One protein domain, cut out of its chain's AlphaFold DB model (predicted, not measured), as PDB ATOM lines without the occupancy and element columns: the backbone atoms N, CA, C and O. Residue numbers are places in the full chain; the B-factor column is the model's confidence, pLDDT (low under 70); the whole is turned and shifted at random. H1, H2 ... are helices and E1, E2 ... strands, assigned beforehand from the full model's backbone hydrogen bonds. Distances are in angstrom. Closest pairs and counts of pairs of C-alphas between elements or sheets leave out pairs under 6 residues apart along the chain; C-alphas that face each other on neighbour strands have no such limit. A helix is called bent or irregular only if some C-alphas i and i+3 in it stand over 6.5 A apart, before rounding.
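AT A GLANCE: This is residues 50 to 188 of the 201 residues of the protein "Toxin-activating lysine-acyltransferase" of Pseudomonas mediterranea (UniProt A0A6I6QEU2). A strongly twisted sheet of five strands stands in the middle, with H1, H2 and H3 packed over one face and H5 over the other, where the sheet curls round it. H1 and H2 cover the part made by E1, E2 and E3, H3 is over E3 towards the other edge, and the short H4 only grazes the sheet. The printed part has 139 residues, with five named helices and five named strands in the order H1, H2, E1, E2, H3, H4, E3, H5, E4, E5; the class is mixed, helices and strands. The sheet is mixed and runs E1, E2, E3, E4, E5, with E3 and E4 parallel and the other neighbours antiparallel. The whole is compact and rounded, with a radius of gyration of the C-alphas of 14.5 A and spans of 40 by 33 by 31 A.

IN THESE COORDINATES: Find C-alpha 50 at (-40.201, -50.687, 13.802); from there H1, residues 50 to 66, runs 24.3 A. H2, residues 76 to 88, is 17.8 A long; it is neither bent nor irregular, but only just, as C-alphas 81 and 84 are 6.2 A apart. Next come E1, residues 92 to 96, and E2, residues 102 to 111, the longest strand by residues, which begins at C-alpha 102 at (-41.418, -35.729, 0.365) and runs 27.3 A. Read on to H3, residues 113 to 121, H4, residues 129 to 132, and E3, residues 137 to 144, 20.7 A long. H5, residues 150 to 163, runs 19.8 A. E4, residues 168 to 174, is 20.3 A long, and E5, residues 180 to 187, runs 21.1 A to C-alpha 187 at (-65.754, -29.202, 10.166).

HOW THE PARTS SIT: Begin with the sheet, whose edge strands are E1 and E5. E1 and E2 are a hairpin, antiparallel at 164 degrees; look for N 95 and O 104, 2.8 A apart. E2 and E3 are antiparallel at 157 degrees, with N 107 and O 142 at 2.9 A. E3 and E4 are parallel at 49 degrees, with N 140 and O 170 at 2.8 A. E4 and E5 are a hairpin, antiparallel at 162 degrees, with N 171 and O 184 at 2.9 A. From edge to edge the strands' lines turn by 96 degrees. Three layers, helices on both faces of a sheet, are formed by H1, H2 and H3 on one face and H5 on the other. H1 is over E1 and E2 at a height over the sheet of 10.6 A, across the strands; its closest C-alphas to E2 are those of Ile 64 and Gly 104, 5.9 A apart. H2 is over E2 and E3 at a height of 10.5 A, also across the strands. H1, with residues 54 to 61 alone, touches H2, with residues 83 to 87 alone; the closest C-alphas, of Ile 58 and Ile 83, are 7.0 A apart, at a steep tilt of 47 degrees, opposite ways. H2 touches H4 with residues 81 to 86 alone, closest at the C-alphas of Pro 85 and Ala 129, 5.3 A. H3 is over E3 at a height of 8.7 A, slantwise to the strands. E3, H5 and E4 form a strand-helix-strand unit, two parallel neighbour strands with a helix between, and its crossover is right-handed. The closest C-alphas of H5 and E1 are those of Ala 153 and Phe 95, 7.2 A apart. In H1, H3 and H5 every O i to N i+4 pair is within hydrogen-bond range, in H2 7 of 9 are, and H4 is too short for such a pair.

THE WHOLE: The two C-alphas farthest apart, of Asn 99 and Asp 114, are 42.0 A apart. The printed part has no cut and no long link. Look at residues 69 to 79 for low confidence: these 11 are under 70, while the mean pLDDT of the printed part is 89.4.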
ATOM      1  N   TYR A  50     -39.628 -51.848  13.119       86.38
ATOM      2  CA  TYR A  50     -40.201 -50.687  13.802       86.38
ATOM      3  C   TYR A  50     -39.205 -49.524  13.850       86.38
ATOM      4  O   TYR A  50     -39.529 -48.415  13.426       86.38
ATOM      5  N   SER A  51     -37.973 -49.780  14.301       86.75
ATOM      6  CA  SER A  51     -36.927 -48.757  14.379       86.75
ATOM      7  C   SER A  51     -36.535 -48.239  12.995       86.75
ATOM      8  O   SER A  51     -36.390 -47.030  12.820       86.75
ATOM      9  N   SER A  52     -36.428 -49.125  12.000       90.06
ATOM     10  CA  SER A  52     -36.132 -48.751  10.611       90.06
ATOM     11  C   SER A  52     -37.231 -47.874  10.006       90.06
ATOM     12  O   SER A  52     -36.943 -46.831   9.420       90.06
ATOM     13  N   ASN A  53     -38.502 -48.245  10.183       93.00
ATOM     14  CA  ASN A  53     -39.634 -47.473   9.679       93.00
ATOM     15  C   ASN A  53     -39.764 -46.125  10.398       93.00
ATOM     16  O   ASN A  53     -39.980 -45.095   9.766       93.00
ATOM     17  N   ARG A  54     -39.571 -46.104  11.719       93.06
ATOM     18  CA  ARG A  54     -39.570 -44.865  12.501       93.06
ATOM     19  C   ARG A  54     -38.461 -43.917  12.043       93.06
ATOM     20  O   ARG A  54     -38.721 -42.736  11.837       93.06
ATOM     21  N   ALA A  55     -37.253 -44.435  11.817       92.56
ATOM     22  CA  ALA A  55     -36.141 -43.659  11.273       92.56
ATOM     23  C   ALA A  55     -36.448 -43.117   9.868       92.56
ATOM     24  O   ALA A  55     -36.164 -41.953   9.595       92.56
ATOM     25  N   LYS A  56     -37.092 -43.912   9.002       95.56
ATOM     26  CA  LYS A  56     -37.551 -43.476   7.674       95.56
ATOM     27  C   LYS A  56     -38.512 -42.284   7.761       95.56
ATOM     28  O   LYS A  56     -38.315 -41.298   7.056       95.56
ATOM     29  N   LEU A  57     -39.516 -42.349   8.636       95.94
ATOM     30  CA  LEU A  57     -40.483 -41.260   8.826       95.94
ATOM     31  C   LEU A  57     -39.815 -39.984   9.364       95.94
ATOM     32  O   LEU A  57     -40.086 -38.894   8.868       95.94
ATOM     33  N   ILE A  58     -38.894 -40.117  10.324       93.56
ATOM     34  CA  ILE A  58     -38.081 -38.987  10.802       93.56
ATOM     35  C   ILE A  58     -37.252 -38.404   9.648       93.56
ATOM     36  O   ILE A  58     -37.215 -37.189   9.477       93.56
ATOM     37  N   GLY A  59     -36.640 -39.257   8.822       93.50
ATOM     38  CA  GLY A  59     -35.872 -38.845   7.647       93.50
ATOM     39  C   GLY A  59     -36.691 -38.013   6.659       93.50
ATOM     40  O   GLY A  59     -36.224 -36.965   6.217       93.50
ATOM     41  N   PHE A  60     -37.934 -38.416   6.370       95.00
ATOM     42  CA  PHE A  60     -38.842 -37.626   5.531       95.00
ATOM     43  C   PHE A  60     -39.120 -36.239   6.114       95.00
ATOM     44  O   PHE A  60     -39.032 -35.249   5.387       95.00
ATOM     45  N   ALA A  61     -39.405 -36.148   7.415       92.25
ATOM     46  CA  ALA A  61     -39.632 -34.863   8.075       92.25
ATOM     47  C   ALA A  61     -38.387 -33.965   8.011       92.25
ATOM     48  O   ALA A  61     -38.505 -32.792   7.660       92.25
ATOM     49  N   CYS A  62     -37.198 -34.517   8.275       90.00
ATOM     50  CA  CYS A  62     -35.935 -33.784   8.182       90.00
ATOM     51  C   CYS A  62     -35.705 -33.204   6.781       90.00
ATOM     52  O   CYS A  62     -35.362 -32.032   6.666       90.00
ATOM     53  N   ILE A  63     -35.928 -33.988   5.718       90.62
ATOM     54  CA  ILE A  63     -35.766 -33.514   4.332       90.62
ATOM     55  C   ILE A  63     -36.692 -32.320   4.058       90.62
ATOM     56  O   ILE A  63     -36.245 -31.295   3.542       90.62
ATOM     57  N   ILE A  64     -37.966 -32.416   4.451       90.62
ATOM     58  CA  ILE A  64     -38.945 -31.333   4.267       90.62
ATOM     59  C   ILE A  64     -38.527 -30.084   5.053       90.62
ATOM     60  O   ILE A  64     -38.557 -28.975   4.532       90.62
ATOM     61  N   ILE A  65     -38.095 -30.236   6.301       86.69
ATOM     62  CA  ILE A  65     -37.727 -29.098   7.155       86.69
ATOM     63  C   ILE A  65     -36.472 -28.396   6.645       86.69
ATOM     64  O   ILE A  65     -36.450 -27.170   6.576       86.69
ATOM     65  N   CYS A  66     -35.464 -29.151   6.209       84.38
ATOM     66  CA  CYS A  66     -34.231 -28.596   5.650       84.38
ATOM     67  C   CYS A  66     -34.455 -27.805   4.351       84.38
ATOM     68  O   CYS A  66     -33.634 -26.958   4.009       84.38
ATOM     69  N   THR A  67     -35.552 -28.053   3.630       82.75
ATOM     70  CA  THR A  67     -35.918 -27.281   2.427       82.75
ATOM     71  C   THR A  67     -36.746 -26.029   2.743       82.75
ATOM     72  O   THR A  67     -37.037 -25.238   1.846       82.75
ATOM     73  N   ASN A  68     -37.098 -25.800   4.011       73.19
ATOM     74  CA  ASN A  68     -37.894 -24.661   4.452       73.19
ATOM     75  C   ASN A  68     -37.019 -23.561   5.065       73.19
ATOM     76  O   ASN A  68     -36.568 -23.663   6.206       73.19
ATOM     77  N   SER A  69     -36.840 -22.457   4.336       64.88
ATOM     78  CA  SER A  69     -36.043 -21.307   4.787       64.88
ATOM     79  C   SER A  69     -36.561 -20.645   6.068       64.88
ATOM     80  O   SER A  69     -35.786 -19.989   6.757       64.88
ATOM     81  N   ASN A  70     -37.838 -20.837   6.419       62.41
ATOM     82  CA  ASN A  70     -38.430 -20.305   7.649       62.41
ATOM     83  C   ASN A  70     -38.311 -21.264   8.847       62.41
ATOM     84  O   ASN A  70     -38.501 -20.828   9.979       62.41
ATOM     85  N   TYR A  71     -38.006 -22.550   8.623       64.44
ATOM     86  CA  TYR A  71     -37.781 -23.529   9.698       64.44
ATOM     87  C   TYR A  71     -36.295 -23.766   9.995       64.44
ATOM     88  O   TYR A  71     -35.990 -24.446  10.968       64.44
ATOM     89  N   SER A  72     -35.358 -23.197   9.226       47.41
ATOM     90  CA  SER A  72     -33.917 -23.365   9.486       47.41
ATOM     91  C   SER A  72     -33.452 -22.766  10.826       47.41
ATOM     92  O   SER A  72     -32.356 -23.079  11.286       47.41
ATOM     93  N   LEU A  73     -34.296 -21.951  11.473       46.62
ATOM     94  CA  LEU A  73     -34.100 -21.416  12.826       46.62
ATOM     95  C   LEU A  73     -34.773 -22.261  13.925       46.62
ATOM     96  O   LEU A  73     -34.605 -21.970  15.106       46.62
ATOM     97  N   PHE A  74     -35.542 -23.294  13.563       53.19
ATOM     98  CA  PHE A  74     -36.126 -24.225  14.523       53.19
ATOM     99  C   PHE A  74     -35.056 -25.255  14.896       53.19
ATOM    100  O   PHE A  74     -34.632 -26.058  14.068       53.19
ATOM    101  N   GLU A  75     -34.579 -25.207  16.139       54.94
ATOM    102  CA  GLU A  75     -33.526 -26.105  16.616       54.94
ATOM    103  C   GLU A  75     -33.885 -27.580  16.363       54.94
ATOM    104  O   GLU A  75     -35.019 -28.011  16.579       54.94
ATOM    105  N   ILE A  76     -32.894 -28.395  15.986       55.28
ATOM    106  CA  ILE A  76     -33.027 -29.858  15.824       55.28
ATOM    107  C   ILE A  76     -33.633 -30.516  17.082       55.28
ATOM    108  O   ILE A  76     -34.305 -31.545  16.995       55.28
ATOM    109  N   MET A  77     -33.452 -29.919  18.265       57.75
ATOM    110  CA  MET A  77     -34.111 -30.368  19.494       57.75
ATOM    111  C   MET A  77     -35.642 -30.309  19.413       57.75
ATOM    112  O   MET A  77     -36.308 -31.256  19.838       57.75
ATOM    113  N   ASN A  78     -36.207 -29.272  18.800       64.12
ATOM    114  CA  ASN A  78     -37.653 -29.128  18.656       64.12
ATOM    115  C   ASN A  78     -38.232 -30.132  17.652       64.12
ATOM    116  O   ASN A  78     -39.336 -30.635  17.861       64.12
ATOM    117  N   LEU A  79     -37.459 -30.528  16.630       66.25
ATOM    118  CA  LEU A  79     -37.821 -31.632  15.736       66.25
ATOM    119  C   LEU A  79     -38.089 -32.917  16.529       66.25
ATOM    120  O   LEU A  79     -39.112 -33.570  16.330       66.25
ATOM    121  N   ARG A  80     -37.188 -33.279  17.452       70.88
ATOM    122  CA  ARG A  80     -37.359 -34.479  18.282       70.88
ATOM    123  C   ARG A  80     -38.603 -34.377  19.160       70.88
ATOM    124  O   ARG A  80     -39.281 -35.381  19.343       70.88
ATOM    125  N   LEU A  81     -38.893 -33.194  19.692       73.88
ATOM    126  CA  LEU A  81     -40.037 -32.977  20.576       73.88
ATOM    127  C   LEU A  81     -41.379 -32.989  19.829       73.88
ATOM    128  O   LEU A  81     -42.389 -33.335  20.427       73.88
ATOM    129  N   TRP A  82     -41.402 -32.644  18.539       79.31
ATOM    130  CA  TRP A  82     -42.651 -32.499  17.783       79.31
ATOM    131  C   TRP A  82     -42.904 -33.660  16.824       79.31
ATOM    132  O   TRP A  82     -43.998 -34.208  16.781       79.31
ATOM    133  N   ILE A  83     -41.891 -34.080  16.071       90.00
ATOM    134  CA  ILE A  83     -42.048 -35.124  15.055       90.00
ATOM    135  C   ILE A  83     -42.073 -36.510  15.691       90.00
ATOM    136  O   ILE A  83     -42.851 -37.364  15.271       90.00
ATOM    137  N   ALA A  84     -41.240 -36.751  16.706       90.94
ATOM    138  CA  ALA A  84     -41.128 -38.084  17.282       90.94
ATOM    139  C   ALA A  84     -42.432 -38.521  17.980       90.94
ATOM    140  O   ALA A  84     -42.939 -39.585  17.619       90.94
ATOM    141  N   PRO A  85     -43.053 -37.704  18.860       93.12
ATOM    142  CA  PRO A  85     -44.348 -38.057  19.436       93.12
ATOM    143  C   PRO A  85     -45.460 -38.141  18.386       93.12
ATOM    144  O   PRO A  85     -46.284 -39.047  18.463       93.12
ATOM    145  N   ALA A  86     -45.459 -37.275  17.363       95.19
ATOM    146  CA  ALA A  86     -46.421 -37.369  16.263       95.19
ATOM    147  C   ALA A  86     -46.357 -38.732  15.563       95.19
ATOM    148  O   ALA A  86     -47.388 -39.353  15.314       95.19
ATOM    149  N   ILE A  87     -45.149 -39.216  15.261       95.50
ATOM    150  CA  ILE A  87     -44.938 -40.534  14.653       95.50
ATOM    151  C   ILE A  87     -45.390 -41.643  15.602       95.50
ATOM    152  O   ILE A  87     -46.104 -42.552  15.175       95.50
ATOM    153  N   ASP A  88     -45.005 -41.562  16.876       93.44
ATOM    154  CA  ASP A  88     -45.305 -42.591  17.875       93.44
ATOM    155  C   ASP A  88     -46.819 -42.737  18.104       93.44
ATOM    156  O   ASP A  88     -47.324 -43.858  18.203       93.44
ATOM    157  N   HIS A  89     -47.560 -41.626  18.069       95.12
ATOM    158  CA  HIS A  89     -49.025 -41.602  18.144       95.12
ATOM    159  C   HIS A  89     -49.727 -41.820  16.797       95.12
ATOM    160  O   HIS A  89     -50.954 -41.871  16.753       95.12
ATOM    161  N   LYS A  90     -48.988 -41.973  15.688       96.25
ATOM    162  CA  LYS A  90     -49.528 -42.035  14.312       96.25
ATOM    163  C   LYS A  90     -50.350 -40.796  13.924       96.25
ATOM    164  O   LYS A  90     -51.278 -40.881  13.124       96.25
ATOM    165  N   GLN A  91     -49.988 -39.641  14.469       97.12
ATOM    166  CA  GLN A  91     -50.628 -38.348  14.240       97.12
ATOM    167  C   GLN A  91     -49.779 -37.433  13.350       97.12
ATOM    168  O   GLN A  91     -49.554 -36.254  13.636       97.12
ATOM    169  N   ILE A  92     -49.283 -38.015  12.259       97.38
ATOM    170  CA  ILE A  92     -48.528 -37.340  11.209       97.38
ATOM    171  C   ILE A  92     -48.935 -37.893   9.844       97.38
ATOM    172  O   ILE A  92     -49.109 -39.100   9.675       97.38
ATOM    173  N   LEU A  93     -49.065 -37.008   8.858       97.81
ATOM    174  CA  LEU A  93     -49.343 -37.364   7.471       97.81
ATOM    175  C   LEU A  93     -48.302 -36.716   6.561       97.81
ATOM    176  O   LEU A  93     -48.186 -35.492   6.539       97.81
ATOM    177  N   PHE A  94     -47.569 -37.541   5.815       97.31
ATOM    178  CA  PHE A  94     -46.599 -37.103   4.812       97.31
ATOM    179  C   PHE A  94     -47.238 -37.006   3.428       97.31
ATOM    180  O   PHE A  94     -48.142 -37.772   3.089       97.31
ATOM    181  N   PHE A  95     -46.727 -36.079   2.627       97.19
ATOM    182  CA  PHE A  95     -47.169 -35.810   1.267       97.19
ATOM    183  C   PHE A  95     -45.975 -35.903   0.331       97.19
ATOM    184  O   PHE A  95     -44.906 -35.364   0.624       97.19
ATOM    185  N   PHE A  96     -46.186 -36.574  -0.794       96.25
ATOM    186  CA  PHE A  96     -45.164 -36.837  -1.793       96.25
ATOM    187  C   PHE A  96     -45.613 -36.293  -3.143       96.25
ATOM    188  O   PHE A  96     -46.813 -36.257  -3.433       96.25
ATOM    189  N   ASP A  97     -44.656 -35.843  -3.946       93.94
ATOM    190  CA  ASP A  97     -44.914 -35.486  -5.334       93.94
ATOM    191  C   ASP A  97     -44.968 -36.729  -6.240       93.94
ATOM    192  O   ASP A  97     -44.885 -37.874  -5.797       93.94
ATOM    193  N   LYS A  98     -45.099 -36.499  -7.548       94.12
ATOM    194  CA  LYS A  98     -45.124 -37.557  -8.570       94.12
ATOM    195  C   LYS A  98     -43.836 -38.393  -8.667       94.12
ATOM    196  O   LYS A  98     -43.848 -39.404  -9.357       94.12
ATOM    197  N   ASN A  99     -42.741 -37.942  -8.057       95.00
ATOM    198  CA  ASN A  99     -41.443 -38.611  -8.052       95.00
ATOM    199  C   ASN A  99     -41.156 -39.263  -6.686       95.00
ATOM    200  O   ASN A  99     -39.995 -39.532  -6.376       95.00
ATOM    201  N   ASP A 100     -42.178 -39.438  -5.841       94.94
ATOM    202  CA  ASP A 100     -42.069 -39.945  -4.469       94.94
ATOM    203  C   ASP A 100     -41.133 -39.117  -3.567       94.94
ATOM    204  O   ASP A 100     -40.627 -39.600  -2.548       94.94
ATOM    205  N   SER A 101     -40.914 -37.842  -3.903       93.75
ATOM    206  CA  SER A 101     -40.134 -36.932  -3.067       93.75
ATOM    207  C   SER A 101     -41.027 -36.313  -1.989       93.75
ATOM    208  O   SER A 101     -42.120 -35.840  -2.310       93.75
ATOM    209  N   PRO A 102     -40.612 -36.301  -0.707       95.19
ATOM    210  CA  PRO A 102     -41.418 -35.729   0.365       95.19
ATOM    211  C   PRO A 102     -41.482 -34.201   0.216       95.19
ATOM    212  O   PRO A 102     -40.460 -33.523   0.278       95.19
ATOM    213  N   VAL A 103     -42.689 -33.658   0.033       94.38
ATOM    214  CA  VAL A 103     -42.924 -32.219  -0.220       94.38
ATOM    215  C   VAL A 103     -43.619 -31.494   0.927       94.38
ATOM    216  O   VAL A 103     -43.682 -30.263   0.941       94.38
ATOM    217  N   GLY A 104     -44.149 -32.236   1.896       94.00
ATOM    218  CA  GLY A 104     -44.763 -31.647   3.074       94.00
ATOM    219  C   GLY A 104     -45.274 -32.671   4.072       94.00
ATOM    220  O   GLY A 104     -45.370 -33.865   3.779       94.00
ATOM    221  N   TYR A 105     -45.596 -32.197   5.268       95.44
ATOM    222  CA  TYR A 105     -46.273 -32.990   6.283       95.44
ATOM    223  C   TYR A 105     -47.230 -32.135   7.108       95.44
ATOM    224  O   TYR A 105     -47.128 -30.907   7.175       95.44
ATOM    225  N   VAL A 106     -48.162 -32.818   7.765       95.81
ATOM    226  CA  VAL A 106     -49.042 -32.235   8.775       95.81
ATOM    227  C   VAL A 106     -48.996 -33.102  10.022       95.81
ATOM    228  O   VAL A 106     -49.115 -34.321   9.910       95.81
ATOM    229  N   THR A 107     -48.858 -32.485  11.193       95.94
ATOM    230  CA  THR A 107     -49.028 -33.152  12.491       95.94
ATOM    231  C   THR A 107     -50.260 -32.618  13.206       95.94
ATOM    232  O   THR A 107     -50.653 -31.457  13.037       95.94
ATOM    233  N   TRP A 108     -50.883 -33.464  14.020       97.06
ATOM    234  CA  TRP A 108     -51.999 -33.058  14.869       97.06
ATOM    235  C   TRP A 108     -51.914 -33.678  16.260       97.06
ATOM    236  O   TRP A 108     -51.218 -34.669  16.461       97.06
ATOM    237  N   ALA A 109     -52.629 -33.093  17.217       96.94
ATOM    238  CA  ALA A 109     -52.756 -33.590  18.581       96.94
ATOM    239  C   ALA A 109     -54.207 -33.520  19.065       96.94
ATOM    240  O   ALA A 109     -54.927 -32.588  18.709       96.94
ATOM    241  N   ASN A 110     -54.633 -34.490  19.872       97.62
ATOM    242  CA  ASN A 110     -55.943 -34.495  20.521       97.62
ATOM    243  C   ASN A 110     -55.772 -33.987  21.953       97.62
ATOM    244  O   ASN A 110     -55.426 -34.753  22.846       97.62
ATOM    245  N   LEU A 111     -55.969 -32.686  22.152       97.19
ATOM    246  CA  LEU A 111     -55.564 -31.990  23.372       97.19
ATOM    247  C   LEU A 111     -56.682 -31.939  24.405       97.19
ATOM    248  O   LEU A 111     -57.809 -31.550  24.074       97.19
ATOM    249  N   ALA A 112     -56.347 -32.240  25.658       97.19
ATOM    250  CA  ALA A 112     -57.206 -31.927  26.791       97.19
ATOM    251  C   ALA A 112     -57.385 -30.398  26.949       97.19
ATOM    252  O   ALA A 112     -56.586 -29.617  26.416       97.19
ATOM    253  N   PRO A 113     -58.430 -29.929  27.661       97.50
ATOM    254  CA  PRO A 113     -58.715 -28.498  27.796       97.50
ATOM    255  C   PRO A 113     -57.569 -27.660  28.385       97.50
ATOM    256  O   PRO A 113     -57.412 -26.493  28.023       97.50
ATOM    257  N   ASP A 114     -56.762 -28.221  29.282       96.38
ATOM    258  CA  ASP A 114     -55.612 -27.549  29.890       96.38
ATOM    259  C   ASP A 114     -54.415 -27.466  28.925       96.38
ATOM    260  O   ASP A 114     -53.795 -26.404  28.816       96.38
ATOM    261  N   SER A 115     -54.135 -28.537  28.171       96.06
ATOM    262  CA  SER A 115     -53.138 -28.565  27.090       96.06
ATOM    263  C   SER A 115     -53.510 -27.586  25.969       96.06
ATOM    264  O   SER A 115     -52.668 -26.820  25.498       96.06
ATOM    265  N   GLU A 116     -54.793 -27.519  25.592       96.38
ATOM    266  CA  GLU A 116     -55.327 -26.512  24.662       96.38
ATOM    267  C   GLU A 116     -55.132 -25.087  25.205       96.38
ATOM    268  O   GLU A 116     -54.675 -24.195  24.484       96.38
ATOM    269  N   ALA A 117     -55.461 -24.852  26.478       96.12
ATOM    270  CA  ALA A 117     -55.325 -23.535  27.087       96.12
ATOM    271  C   ALA A 117     -53.864 -23.062  27.108       96.12
ATOM    272  O   ALA A 117     -53.610 -21.888  26.830       96.12
ATOM    273  N   ARG A 118     -52.914 -23.959  27.399       94.56
ATOM    274  CA  ARG A 118     -51.474 -23.666  27.347       94.56
ATOM    275  C   ARG A 118     -51.003 -23.410  25.922       94.56
ATOM    276  O   ARG A 118     -50.373 -22.382  25.695       94.56
ATOM    277  N   LEU A 119     -51.416 -24.235  24.954       91.56
ATOM    278  CA  LEU A 119     -51.130 -24.009  23.534       91.56
ATOM    279  C   LEU A 119     -51.531 -22.599  23.089       91.56
ATOM    280  O   LEU A 119     -50.794 -21.959  22.342       91.56
ATOM    281  N   LEU A 120     -52.673 -22.094  23.549       92.56
ATOM    282  CA  LEU A 120     -53.176 -20.783  23.141       92.56
ATOM    283  C   LEU A 120     -52.559 -19.598  23.893       92.56
ATOM    284  O   LEU A 120     -52.544 -18.494  23.347       92.56
ATOM    285  N   LYS A 121     -52.101 -19.792  25.132       92.19
ATOM    286  CA  LYS A 121     -51.696 -18.693  26.025       92.19
ATOM    287  C   LYS A 121     -50.190 -18.563  26.200       92.19
ATOM    288  O   LYS A 121     -49.722 -17.452  26.424       92.19
ATOM    289  N   ASP A 122     -49.454 -19.664  26.117       89.38
ATOM    290  CA  ASP A 122     -48.013 -19.681  26.338       89.38
ATOM    291  C   ASP A 122     -47.269 -19.766  24.984       89.38
ATOM    292  O   ASP A 122     -47.386 -20.765  24.265       89.38
ATOM    293  N   PRO A 123     -46.530 -18.710  24.585       82.19
ATOM    294  CA  PRO A 123     -45.781 -18.679  23.327       82.19
ATOM    295  C   PRO A 123     -44.599 -19.659  23.306       82.19
ATOM    296  O   PRO A 123     -44.127 -20.008  22.225       82.19
ATOM    297  N   ASN A 124     -44.144 -20.129  24.468       82.75
ATOM    298  CA  ASN A 124     -43.047 -21.089  24.600       82.75
ATOM    299  C   ASN A 124     -43.547 -22.510  24.881       82.75
ATOM    300  O   ASN A 124     -42.742 -23.404  25.144       82.75
ATOM    301  N   PHE A 125     -44.863 -22.733  24.836       83.81
ATOM    302  CA  PHE A 125     -45.429 -24.032  25.148       83.81
ATOM    303  C   PHE A 125     -45.021 -25.091  24.123       83.81
ATOM    304  O   PHE A 125     -45.258 -24.954  22.920       83.81
ATOM    305  N   LEU A 126     -44.465 -26.188  24.633       84.06
ATOM    306  CA  LEU A 126     -44.152 -27.396  23.883       84.06
ATOM    307  C   LEU A 126     -44.951 -28.549  24.487       84.06
ATOM    308  O   LEU A 126     -44.914 -28.755  25.699       84.06
ATOM    309  N   LEU A 127     -45.640 -29.307  23.635       88.12
ATOM    310  CA  LEU A 127     -46.384 -30.486  24.070       88.12
ATOM    311  C   LEU A 127     -45.424 -31.552  24.597       88.12
ATOM    312  O   LEU A 127     -44.504 -31.980  23.893       88.12
ATOM    313  N   HIS A 128     -45.686 -32.037  25.805       90.12
ATOM    314  CA  HIS A 128     -45.083 -33.269  26.285       90.12
ATOM    315  C   HIS A 128     -45.635 -34.462  25.492       90.12
ATOM    316  O   HIS A 128     -46.780 -34.452  25.044       90.12
ATOM    317  N   ALA A 129     -44.854 -35.534  25.334       89.75
ATOM    318  CA  ALA A 129     -45.254 -36.693  24.528       89.75
ATOM    319  C   ALA A 129     -46.581 -37.342  24.979       89.75
ATOM    320  O   ALA A 129     -47.290 -37.919  24.156       89.75
ATOM    321  N   SER A 130     -46.936 -37.236  26.265       91.94
ATOM    322  CA  SER A 130     -48.217 -37.723  26.802       91.94
ATOM    323  C   SER A 130     -49.420 -36.859  26.414       91.94
ATOM    324  O   SER A 130     -50.532 -37.367  26.393       91.94
ATOM    325  N   GLU A 131     -49.206 -35.584  26.082       93.69
ATOM    326  CA  GLU A 131     -50.273 -34.610  25.798       93.69
ATOM    327  C   GLU A 131     -50.779 -34.692  24.349       93.69
ATOM    328  O   GLU A 131     -51.757 -34.058  23.966       93.69
ATOM    329  N   TRP A 132     -50.114 -35.488  23.506       94.56
ATOM    330  CA  TRP A 132     -50.442 -35.606  22.086       94.56
ATOM    331  C   TRP A 132     -51.791 -36.278  21.815       94.56
ATOM    332  O   TRP A 132     -52.388 -36.021  20.767       94.56
ATOM    333  N   ASN A 133     -52.265 -37.142  22.714       95.44
ATOM    334  CA  ASN A 133     -53.468 -37.939  22.493       95.44
ATOM    335  C   ASN A 133     -54.302 -38.121  23.773       95.44
ATOM    336  O   ASN A 133     -54.564 -39.234  24.218       95.44
ATOM    337  N   GLU A 134     -54.728 -37.009  24.364       94.38
ATOM    338  CA  GLU A 134     -55.538 -36.961  25.591       94.38
ATOM    339  C   GLU A 134     -57.055 -37.009  25.315       94.38
ATOM    340  O   GLU A 134     -57.869 -36.851  26.221       94.38
ATOM    341  N   GLY A 135     -57.456 -37.222  24.056       89.75
ATOM    342  CA  GLY A 135     -58.852 -37.466  23.670       89.75
ATOM    343  C   GLY A 135     -59.757 -36.231  23.616       89.75
ATOM    344  O   GLY A 135     -60.965 -36.377  23.451       89.75
ATOM    345  N   GLY A 136     -59.207 -35.020  23.748       94.31
ATOM    346  CA  GLY A 136     -59.972 -33.781  23.598       94.31
ATOM    347  C   GLY A 136     -60.036 -33.281  22.149       94.31
ATOM    348  O   GLY A 136     -60.255 -34.046  21.212       94.31
ATOM    349  N   LYS A 137     -59.885 -31.971  21.940       97.50
ATOM    350  CA  LYS A 137     -60.029 -31.374  20.600       97.50
ATOM    351  C   LYS A 137     -58.828 -31.692  19.714       97.50
ATOM    352  O   LYS A 137     -57.687 -31.546  20.147       97.50
ATOM    353  N   THR A 138     -59.077 -32.005  18.445       98.19
ATOM    354  CA  THR A 138     -58.016 -32.188  17.448       98.19
ATOM    355  C   THR A 138     -57.466 -30.844  16.961       98.19
ATOM    356  O   THR A 138     -58.177 -30.063  16.323       98.19
ATOM    357  N   TRP A 139     -56.184 -30.598  17.205       97.50
ATOM    358  CA  TRP A 139     -55.442 -29.411  16.784       97.50
ATOM    359  C   TRP A 139     -54.369 -29.761  15.763       97.50
ATOM    360  O   TRP A 139     -53.584 -30.675  15.988       97.50
ATOM    361  N   ILE A 140     -54.280 -28.996  14.674       95.69
ATOM    362  CA  ILE A 140     -53.081 -28.982  13.832       95.69
ATOM    363  C   ILE A 140     -51.950 -28.338  14.629       95.69
ATOM    364  O   ILE A 140     -52.068 -27.178  15.034       95.69
ATOM    365  N   ILE A 141     -50.874 -29.097  14.833       92.44
ATOM    366  CA  ILE A 141     -49.682 -28.651  15.561       92.44
ATOM    367  C   ILE A 141     -48.658 -28.087  14.581       92.44
ATOM    368  O   ILE A 141     -48.145 -26.992  14.797       92.44
ATOM    369  N   ASP A 142     -48.436 -28.778  13.463       89.69
ATOM    370  CA  ASP A 142     -47.528 -28.336  12.415       89.69
ATOM    371  C   ASP A 142     -48.123 -28.573  11.018       89.69
ATOM    372  O   ASP A 142     -48.805 -29.569  10.767       89.69
ATOM    373  N   PHE A 143     -47.877 -27.634  10.105       90.94
ATOM    374  CA  PHE A 143     -48.323 -27.662   8.713       90.94
ATOM    375  C   PHE A 143     -47.171 -27.157   7.837       90.94
ATOM    376  O   PHE A 143     -47.074 -25.962   7.542       90.94
ATOM    377  N   CYS A 144     -46.286 -28.070   7.438       89.88
ATOM    378  CA  CYS A 144     -45.022 -27.738   6.788       89.88
ATOM    379  C   CYS A 144     -45.052 -28.116   5.302       89.88
ATOM    380  O   CYS A 144     -45.092 -29.294   4.956       89.88
ATOM    381  N   PHE A 145     -45.051 -27.101   4.432       91.06
ATOM    382  CA  PHE A 145     -45.099 -27.224   2.967       91.06
ATOM    383  C   PHE A 145     -44.216 -26.145   2.322       91.06
ATOM    384  O   PHE A 145     -44.714 -25.072   1.970       91.06
ATOM    385  N   PRO A 146     -42.903 -26.390   2.193       86.38
ATOM    386  CA  PRO A 146     -41.935 -25.366   1.792       86.38
ATOM    387  C   PRO A 146     -42.125 -24.901   0.344       86.38
ATOM    388  O   PRO A 146     -41.957 -23.727   0.031       86.38
ATOM    389  N   SER A 147     -42.517 -25.823  -0.538       82.44
ATOM    390  CA  SER A 147     -42.584 -25.613  -1.990       82.44
ATOM    391  C   SER A 147     -44.019 -25.507  -2.534       82.44
ATOM    392  O   SER A 147     -44.249 -25.752  -3.715       82.44
ATOM    393  N   GLY A 148     -45.009 -25.169  -1.696       84.00
ATOM    394  CA  GLY A 148     -46.419 -25.046  -2.105       84.00
ATOM    395  C   GLY A 148     -47.251 -26.320  -1.891       84.00
ATOM    396  O   GLY A 148     -47.003 -27.060  -0.950       84.00
ATOM    397  N   HIS A 149     -48.265 -26.572  -2.733       87.94
ATOM    398  CA  HIS A 149     -49.187 -27.737  -2.666       87.94
ATOM    399  C   HIS A 149     -50.189 -27.757  -1.497       87.94
ATOM    400  O   HIS A 149     -50.918 -28.729  -1.288       87.94
ATOM    401  N   THR A 150     -50.298 -26.658  -0.752       89.56
ATOM    402  CA  THR A 150     -51.139 -26.577   0.453       89.56
ATOM    403  C   THR A 150     -52.624 -26.845   0.181       89.56
ATOM    404  O   THR A 150     -53.290 -27.484   0.994       89.56
ATOM    405  N   ALA A 151     -53.157 -26.412  -0.965       91.75
ATOM    406  CA  ALA A 151     -54.562 -26.623  -1.326       91.75
ATOM    407  C   ALA A 151     -54.903 -28.111  -1.533       91.75
ATOM    408  O   ALA A 151     -55.910 -28.606  -1.017       91.75
ATOM    409  N   GLU A 152     -54.045 -28.838  -2.250       92.75
ATOM    410  CA  GLU A 152     -54.190 -30.278  -2.479       92.75
ATOM    411  C   GLU A 152     -53.996 -31.057  -1.178       92.75
ATOM    412  O   GLU A 152     -54.796 -31.940  -0.853       92.75
ATOM    413  N   ALA A 153     -53.002 -30.656  -0.381       93.94
ATOM    414  CA  ALA A 153     -52.753 -31.227   0.933       93.94
ATOM    415  C   ALA A 153     -53.969 -31.106   1.853       93.94
ATOM    416  O   ALA A 153     -54.375 -32.096   2.455       93.94
ATOM    417  N   ILE A 154     -54.623 -29.938   1.910       94.44
ATOM    418  CA  ILE A 154     -55.841 -29.734   2.711       94.44
ATOM    419  C   ILE A 154     -56.966 -30.677   2.263       94.44
ATOM    420  O   ILE A 154     -57.681 -31.223   3.107       94.44
ATOM    421  N   LYS A 155     -57.140 -30.902   0.954       94.00
ATOM    422  CA  LYS A 155     -58.165 -31.823   0.433       94.00
ATOM    423  C   LYS A 155     -57.913 -33.256   0.905       94.00
ATOM    424  O   LYS A 155     -58.842 -33.919   1.370       94.00
ATOM    425  N   SER A 156     -56.675 -33.725   0.792       95.56
ATOM    426  CA  SER A 156     -56.272 -35.063   1.237       95.56
ATOM    427  C   SER A 156     -56.321 -35.201   2.761       95.56
ATOM    428  O   SER A 156     -56.828 -36.199   3.267       95.56
ATOM    429  N   LEU A 157     -55.915 -34.166   3.497       95.81
ATOM    430  CA  LEU A 157     -55.970 -34.114   4.955       95.81
ATOM    431  C   LEU A 157     -57.408 -34.220   5.477       95.81
ATOM    432  O   LEU A 157     -57.676 -34.992   6.391       95.81
ATOM    433  N   LYS A 158     -58.365 -33.511   4.863       95.69
ATOM    434  CA  LYS A 158     -59.787 -33.623   5.232       95.69
ATOM    435  C   LYS A 158     -60.326 -35.041   5.051       95.69
ATOM    436  O   LYS A 158     -61.055 -35.522   5.911       95.69
ATOM    437  N   LYS A 159     -59.955 -35.722   3.961       95.25
ATOM    438  CA  LYS A 159     -60.319 -37.135   3.745       95.25
ATOM    439  C   LYS A 159     -59.681 -38.048   4.791       95.25
ATOM    440  O   LYS A 159     -60.331 -38.974   5.262       95.25
ATOM    441  N   HIS A 160     -58.431 -37.778   5.155       96.31
ATOM    442  CA  HIS A 160     -57.739 -38.530   6.193       96.31
ATOM    443  C   HIS A 160     -58.450 -38.390   7.545       96.31
ATOM    444  O   HIS A 160     -58.831 -39.394   8.136       96.31
ATOM    445  N   PHE A 161     -58.751 -37.164   7.978       96.81
ATOM    446  CA  PHE A 161     -59.513 -36.928   9.206       96.81
ATOM    447  C   PHE A 161     -60.914 -37.538   9.174       96.81
ATOM    448  O   PHE A 161     -61.335 -38.130  10.162       96.81
ATOM    449  N   GLN A 162     -61.588 -37.510   8.021       95.25
ATOM    450  CA  GLN A 162     -62.859 -38.210   7.845       95.25
ATOM    451  C   GLN A 162     -62.718 -39.719   8.091       95.25
ATOM    452  O   GLN A 162     -63.564 -40.312   8.752       95.25
ATOM    453  N   SER A 163     -61.645 -40.344   7.593       94.94
ATOM    454  CA  SER A 163     -61.391 -41.777   7.815       94.94
ATOM    455  C   SER A 163     -61.059 -42.125   9.268       94.94
ATOM    456  O   SER A 163     -61.252 -43.267   9.674       94.94
ATOM    457  N   LEU A 164     -60.600 -41.143  10.046       94.38
ATOM    458  CA  LEU A 164     -60.340 -41.277  11.479       94.38
ATOM    459  C   LEU A 164     -61.575 -40.977  12.345       94.38
ATOM    460  O   LEU A 164     -61.483 -41.073  13.563       94.38
ATOM    461  N   GLY A 165     -62.713 -40.599  11.747       94.44
ATOM    462  CA  GLY A 165     -63.906 -40.189  12.497       94.44
ATOM    463  C   GLY A 165     -63.728 -38.867  13.247       94.44
ATOM    464  O   GLY A 165     -64.338 -38.663  14.290       94.44
ATOM    465  N   ILE A 166     -62.851 -37.986  12.755       95.56
ATOM    466  CA  ILE A 166     -62.627 -36.662  13.339       95.56
ATOM    467  C   ILE A 166     -63.572 -35.669  12.668       95.56
ATOM    468  O   ILE A 166     -63.464 -35.431  11.466       95.56
ATOM    469  N   ASP A 167     -64.435 -35.037  13.459       94.81
ATOM    470  CA  ASP A 167     -65.514 -34.180  12.944       94.81
ATOM    471  C   ASP A 167     -65.131 -32.704  12.866       94.81
ATOM    472  O   ASP A 167     -65.686 -31.930  12.084       94.81
ATOM    473  N   ARG A 168     -64.180 -32.273  13.695       97.06
ATOM    474  CA  ARG A 168     -63.754 -30.876  13.767       97.06
ATOM    475  C   ARG A 168     -62.276 -30.786  14.082       97.06
ATOM    476  O   ARG A 168     -61.787 -31.436  14.997       97.06
ATOM    477  N   VAL A 169     -61.599 -29.911  13.350       98.06
ATOM    478  CA  VAL A 169     -60.163 -29.681  13.498       98.06
ATOM    479  C   VAL A 169     -59.892 -28.202  13.697       98.06
ATOM    480  O   VAL A 169     -60.416 -27.358  12.966       98.06
ATOM    481  N   PHE A 170     -59.065 -27.898  14.688       98.12
ATOM    482  CA  PHE A 170     -58.654 -26.557  15.081       98.12
ATOM    483  C   PHE A 170     -57.233 -26.266  14.596       98.12
ATOM    484  O   PHE A 170     -56.432 -27.174  14.382       98.12
ATOM    485  N   TRP A 171     -56.912 -24.994  14.391       95.56
ATOM    486  CA  TRP A 171     -55.573 -24.554  14.010       95.56
ATOM    487  C   TRP A 171     -55.293 -23.147  14.535       95.56
ATOM    488  O   TRP A 171     -56.203 -22.328  14.686       95.56
ATOM    489  N   GLY A 172     -54.014 -22.858  14.768       91.94
ATOM    490  CA  GLY A 172     -53.523 -21.542  15.168       91.94
ATOM    491  C   GLY A 172     -52.459 -21.025  14.199       91.94
ATOM    492  O   GLY A 172     -51.594 -21.773  13.755       91.94
ATOM    493  N   ARG A 173     -52.508 -19.736  13.859       88.69
ATOM    494  CA  ARG A 173     -51.394 -19.009  13.238       88.69
ATOM    495  C   ARG A 173     -50.724 -18.178  14.315       88.69
ATOM    496  O   ARG A 173     -51.416 -17.440  15.018       88.69
ATOM    497  N   ARG A 174     -49.403 -18.288  14.414       85.50
ATOM    498  CA  ARG A 174     -48.579 -17.514  15.342       85.50
ATOM    499  C   ARG A 174     -47.867 -16.367  14.627       85.50
ATOM    500  O   ARG A 174     -47.678 -16.418  13.411       85.50
ATOM    501  N   ASN A 175     -47.537 -15.326  15.378       86.25
ATOM    502  CA  ASN A 175     -46.590 -14.288  14.979       86.25
ATOM    503  C   ASN A 175     -45.147 -14.796  15.153       86.25
ATOM    504  O   ASN A 175     -44.927 -15.896  15.656       86.25
ATOM    505  N   SER A 176     -44.162 -13.993  14.750       81.81
ATOM    506  CA  SER A 176     -42.737 -14.320  14.912       81.81
ATOM    507  C   SER A 176     -42.277 -14.398  16.372       81.81
ATOM    508  O   SER A 176     -41.265 -15.025  16.649       81.81
ATOM    509  N   ASP A 177     -43.009 -13.781  17.303       81.12
ATOM    510  CA  ASP A 177     -42.799 -13.878  18.756       81.12
ATOM    511  C   ASP A 177     -43.559 -15.065  19.391       81.12
ATOM    512  O   ASP A 177     -43.738 -15.126  20.605       81.12
ATOM    513  N   ASN A 178     -44.062 -15.984  18.560       79.81
ATOM    514  CA  ASN A 178     -44.904 -17.125  18.913       79.81
ATOM    515  C   ASN A 178     -46.271 -16.797  19.551       79.81
ATOM    516  O   ASN A 178     -47.021 -17.727  19.871       79.81
ATOM    517  N   SER A 179     -46.671 -15.527  19.671       85.75
ATOM    518  CA  SER A 179     -48.022 -15.160  20.118       85.75
ATOM    519  C   SER A 179     -49.089 -15.590  19.103       85.75
ATOM    520  O   SER A 179     -48.851 -15.626  17.892       85.75
ATOM    521  N   ILE A 180     -50.293 -15.939  19.572       89.06
ATOM    522  CA  ILE A 180     -51.397 -16.330  18.686       89.06
ATOM    523  C   ILE A 180     -51.900 -15.111  17.902       89.06
ATOM    524  O   ILE A 180     -52.465 -14.177  18.461       89.06
ATOM    525  N   ARG A 181     -51.761 -15.164  16.574       91.38
ATOM    526  CA  ARG A 181     -52.305 -14.172  15.636       91.38
ATOM    527  C   ARG A 181     -53.755 -14.463  15.275       91.38
ATOM    528  O   ARG A 181     -54.562 -13.551  15.123       91.38
ATOM    529  N   ARG A 182     -54.075 -15.737  15.032       94.31
ATOM    530  CA  ARG A 182     -55.409 -16.172  14.603       94.31
ATOM    531  C   ARG A 182     -55.651 -17.614  14.998       94.31
ATOM    532  O   ARG A 182     -54.795 -18.460  14.770       94.31
ATOM    533  N   VAL A 183     -56.856 -17.894  15.473       96.81
ATOM    534  CA  VAL A 183     -57.374 -19.253  15.636       96.81
ATOM    535  C   VAL A 183     -58.486 -19.474  14.620       96.81
ATOM    536  O   VAL A 183     -59.251 -18.562  14.300       96.81
ATOM    537  N   GLY A 184     -58.569 -20.686  14.095       96.88
ATOM    538  CA  GLY A 184     -59.670 -21.115  13.254       96.88
ATOM    539  C   GLY A 184     -59.994 -22.578  13.486       96.88
ATOM    540  O   GLY A 184     -59.290 -23.299  14.187       96.88
ATOM    541  N   ASN A 185     -61.092 -23.015  12.888       97.62
ATOM    542  CA  ASN A 185     -61.445 -24.422  12.821       97.62
ATOM    543  C   ASN A 185     -62.189 -24.712  11.521       97.62
ATOM    544  O   ASN A 185     -62.678 -23.797  10.856       97.62
ATOM    545  N   PHE A 186     -62.252 -25.984  11.155       96.12
ATOM    546  CA  PHE A 186     -63.101 -26.468  10.078       96.12
ATOM    547  C   PHE A 186     -63.766 -27.778  10.488       96.12
ATOM    548  O   PHE A 186     -63.197 -28.579  11.229       96.12
ATOM    549  N   VAL A 187     -64.986 -27.968   9.993       95.75
ATOM    550  CA  VAL A 187     -65.754 -29.202  10.166       95.75
ATOM    551  C   VAL A 187     -65.402 -30.160   9.030       95.75
ATOM    552  O   VAL A 187     -65.230 -29.744   7.878       95.75
ATOM    553  N   ILE A 188     -65.269 -31.436   9.366       94.19
ATOM    554  CA  ILE A 188     -65.144 -32.534   8.422       94.19
ATOM    555  C   ILE A 188     -66.554 -33.069   8.164       94.19
ATOM    556  O   ILE A 188     -67.225 -33.482   9.104       94.19
TER     557      ILE A 188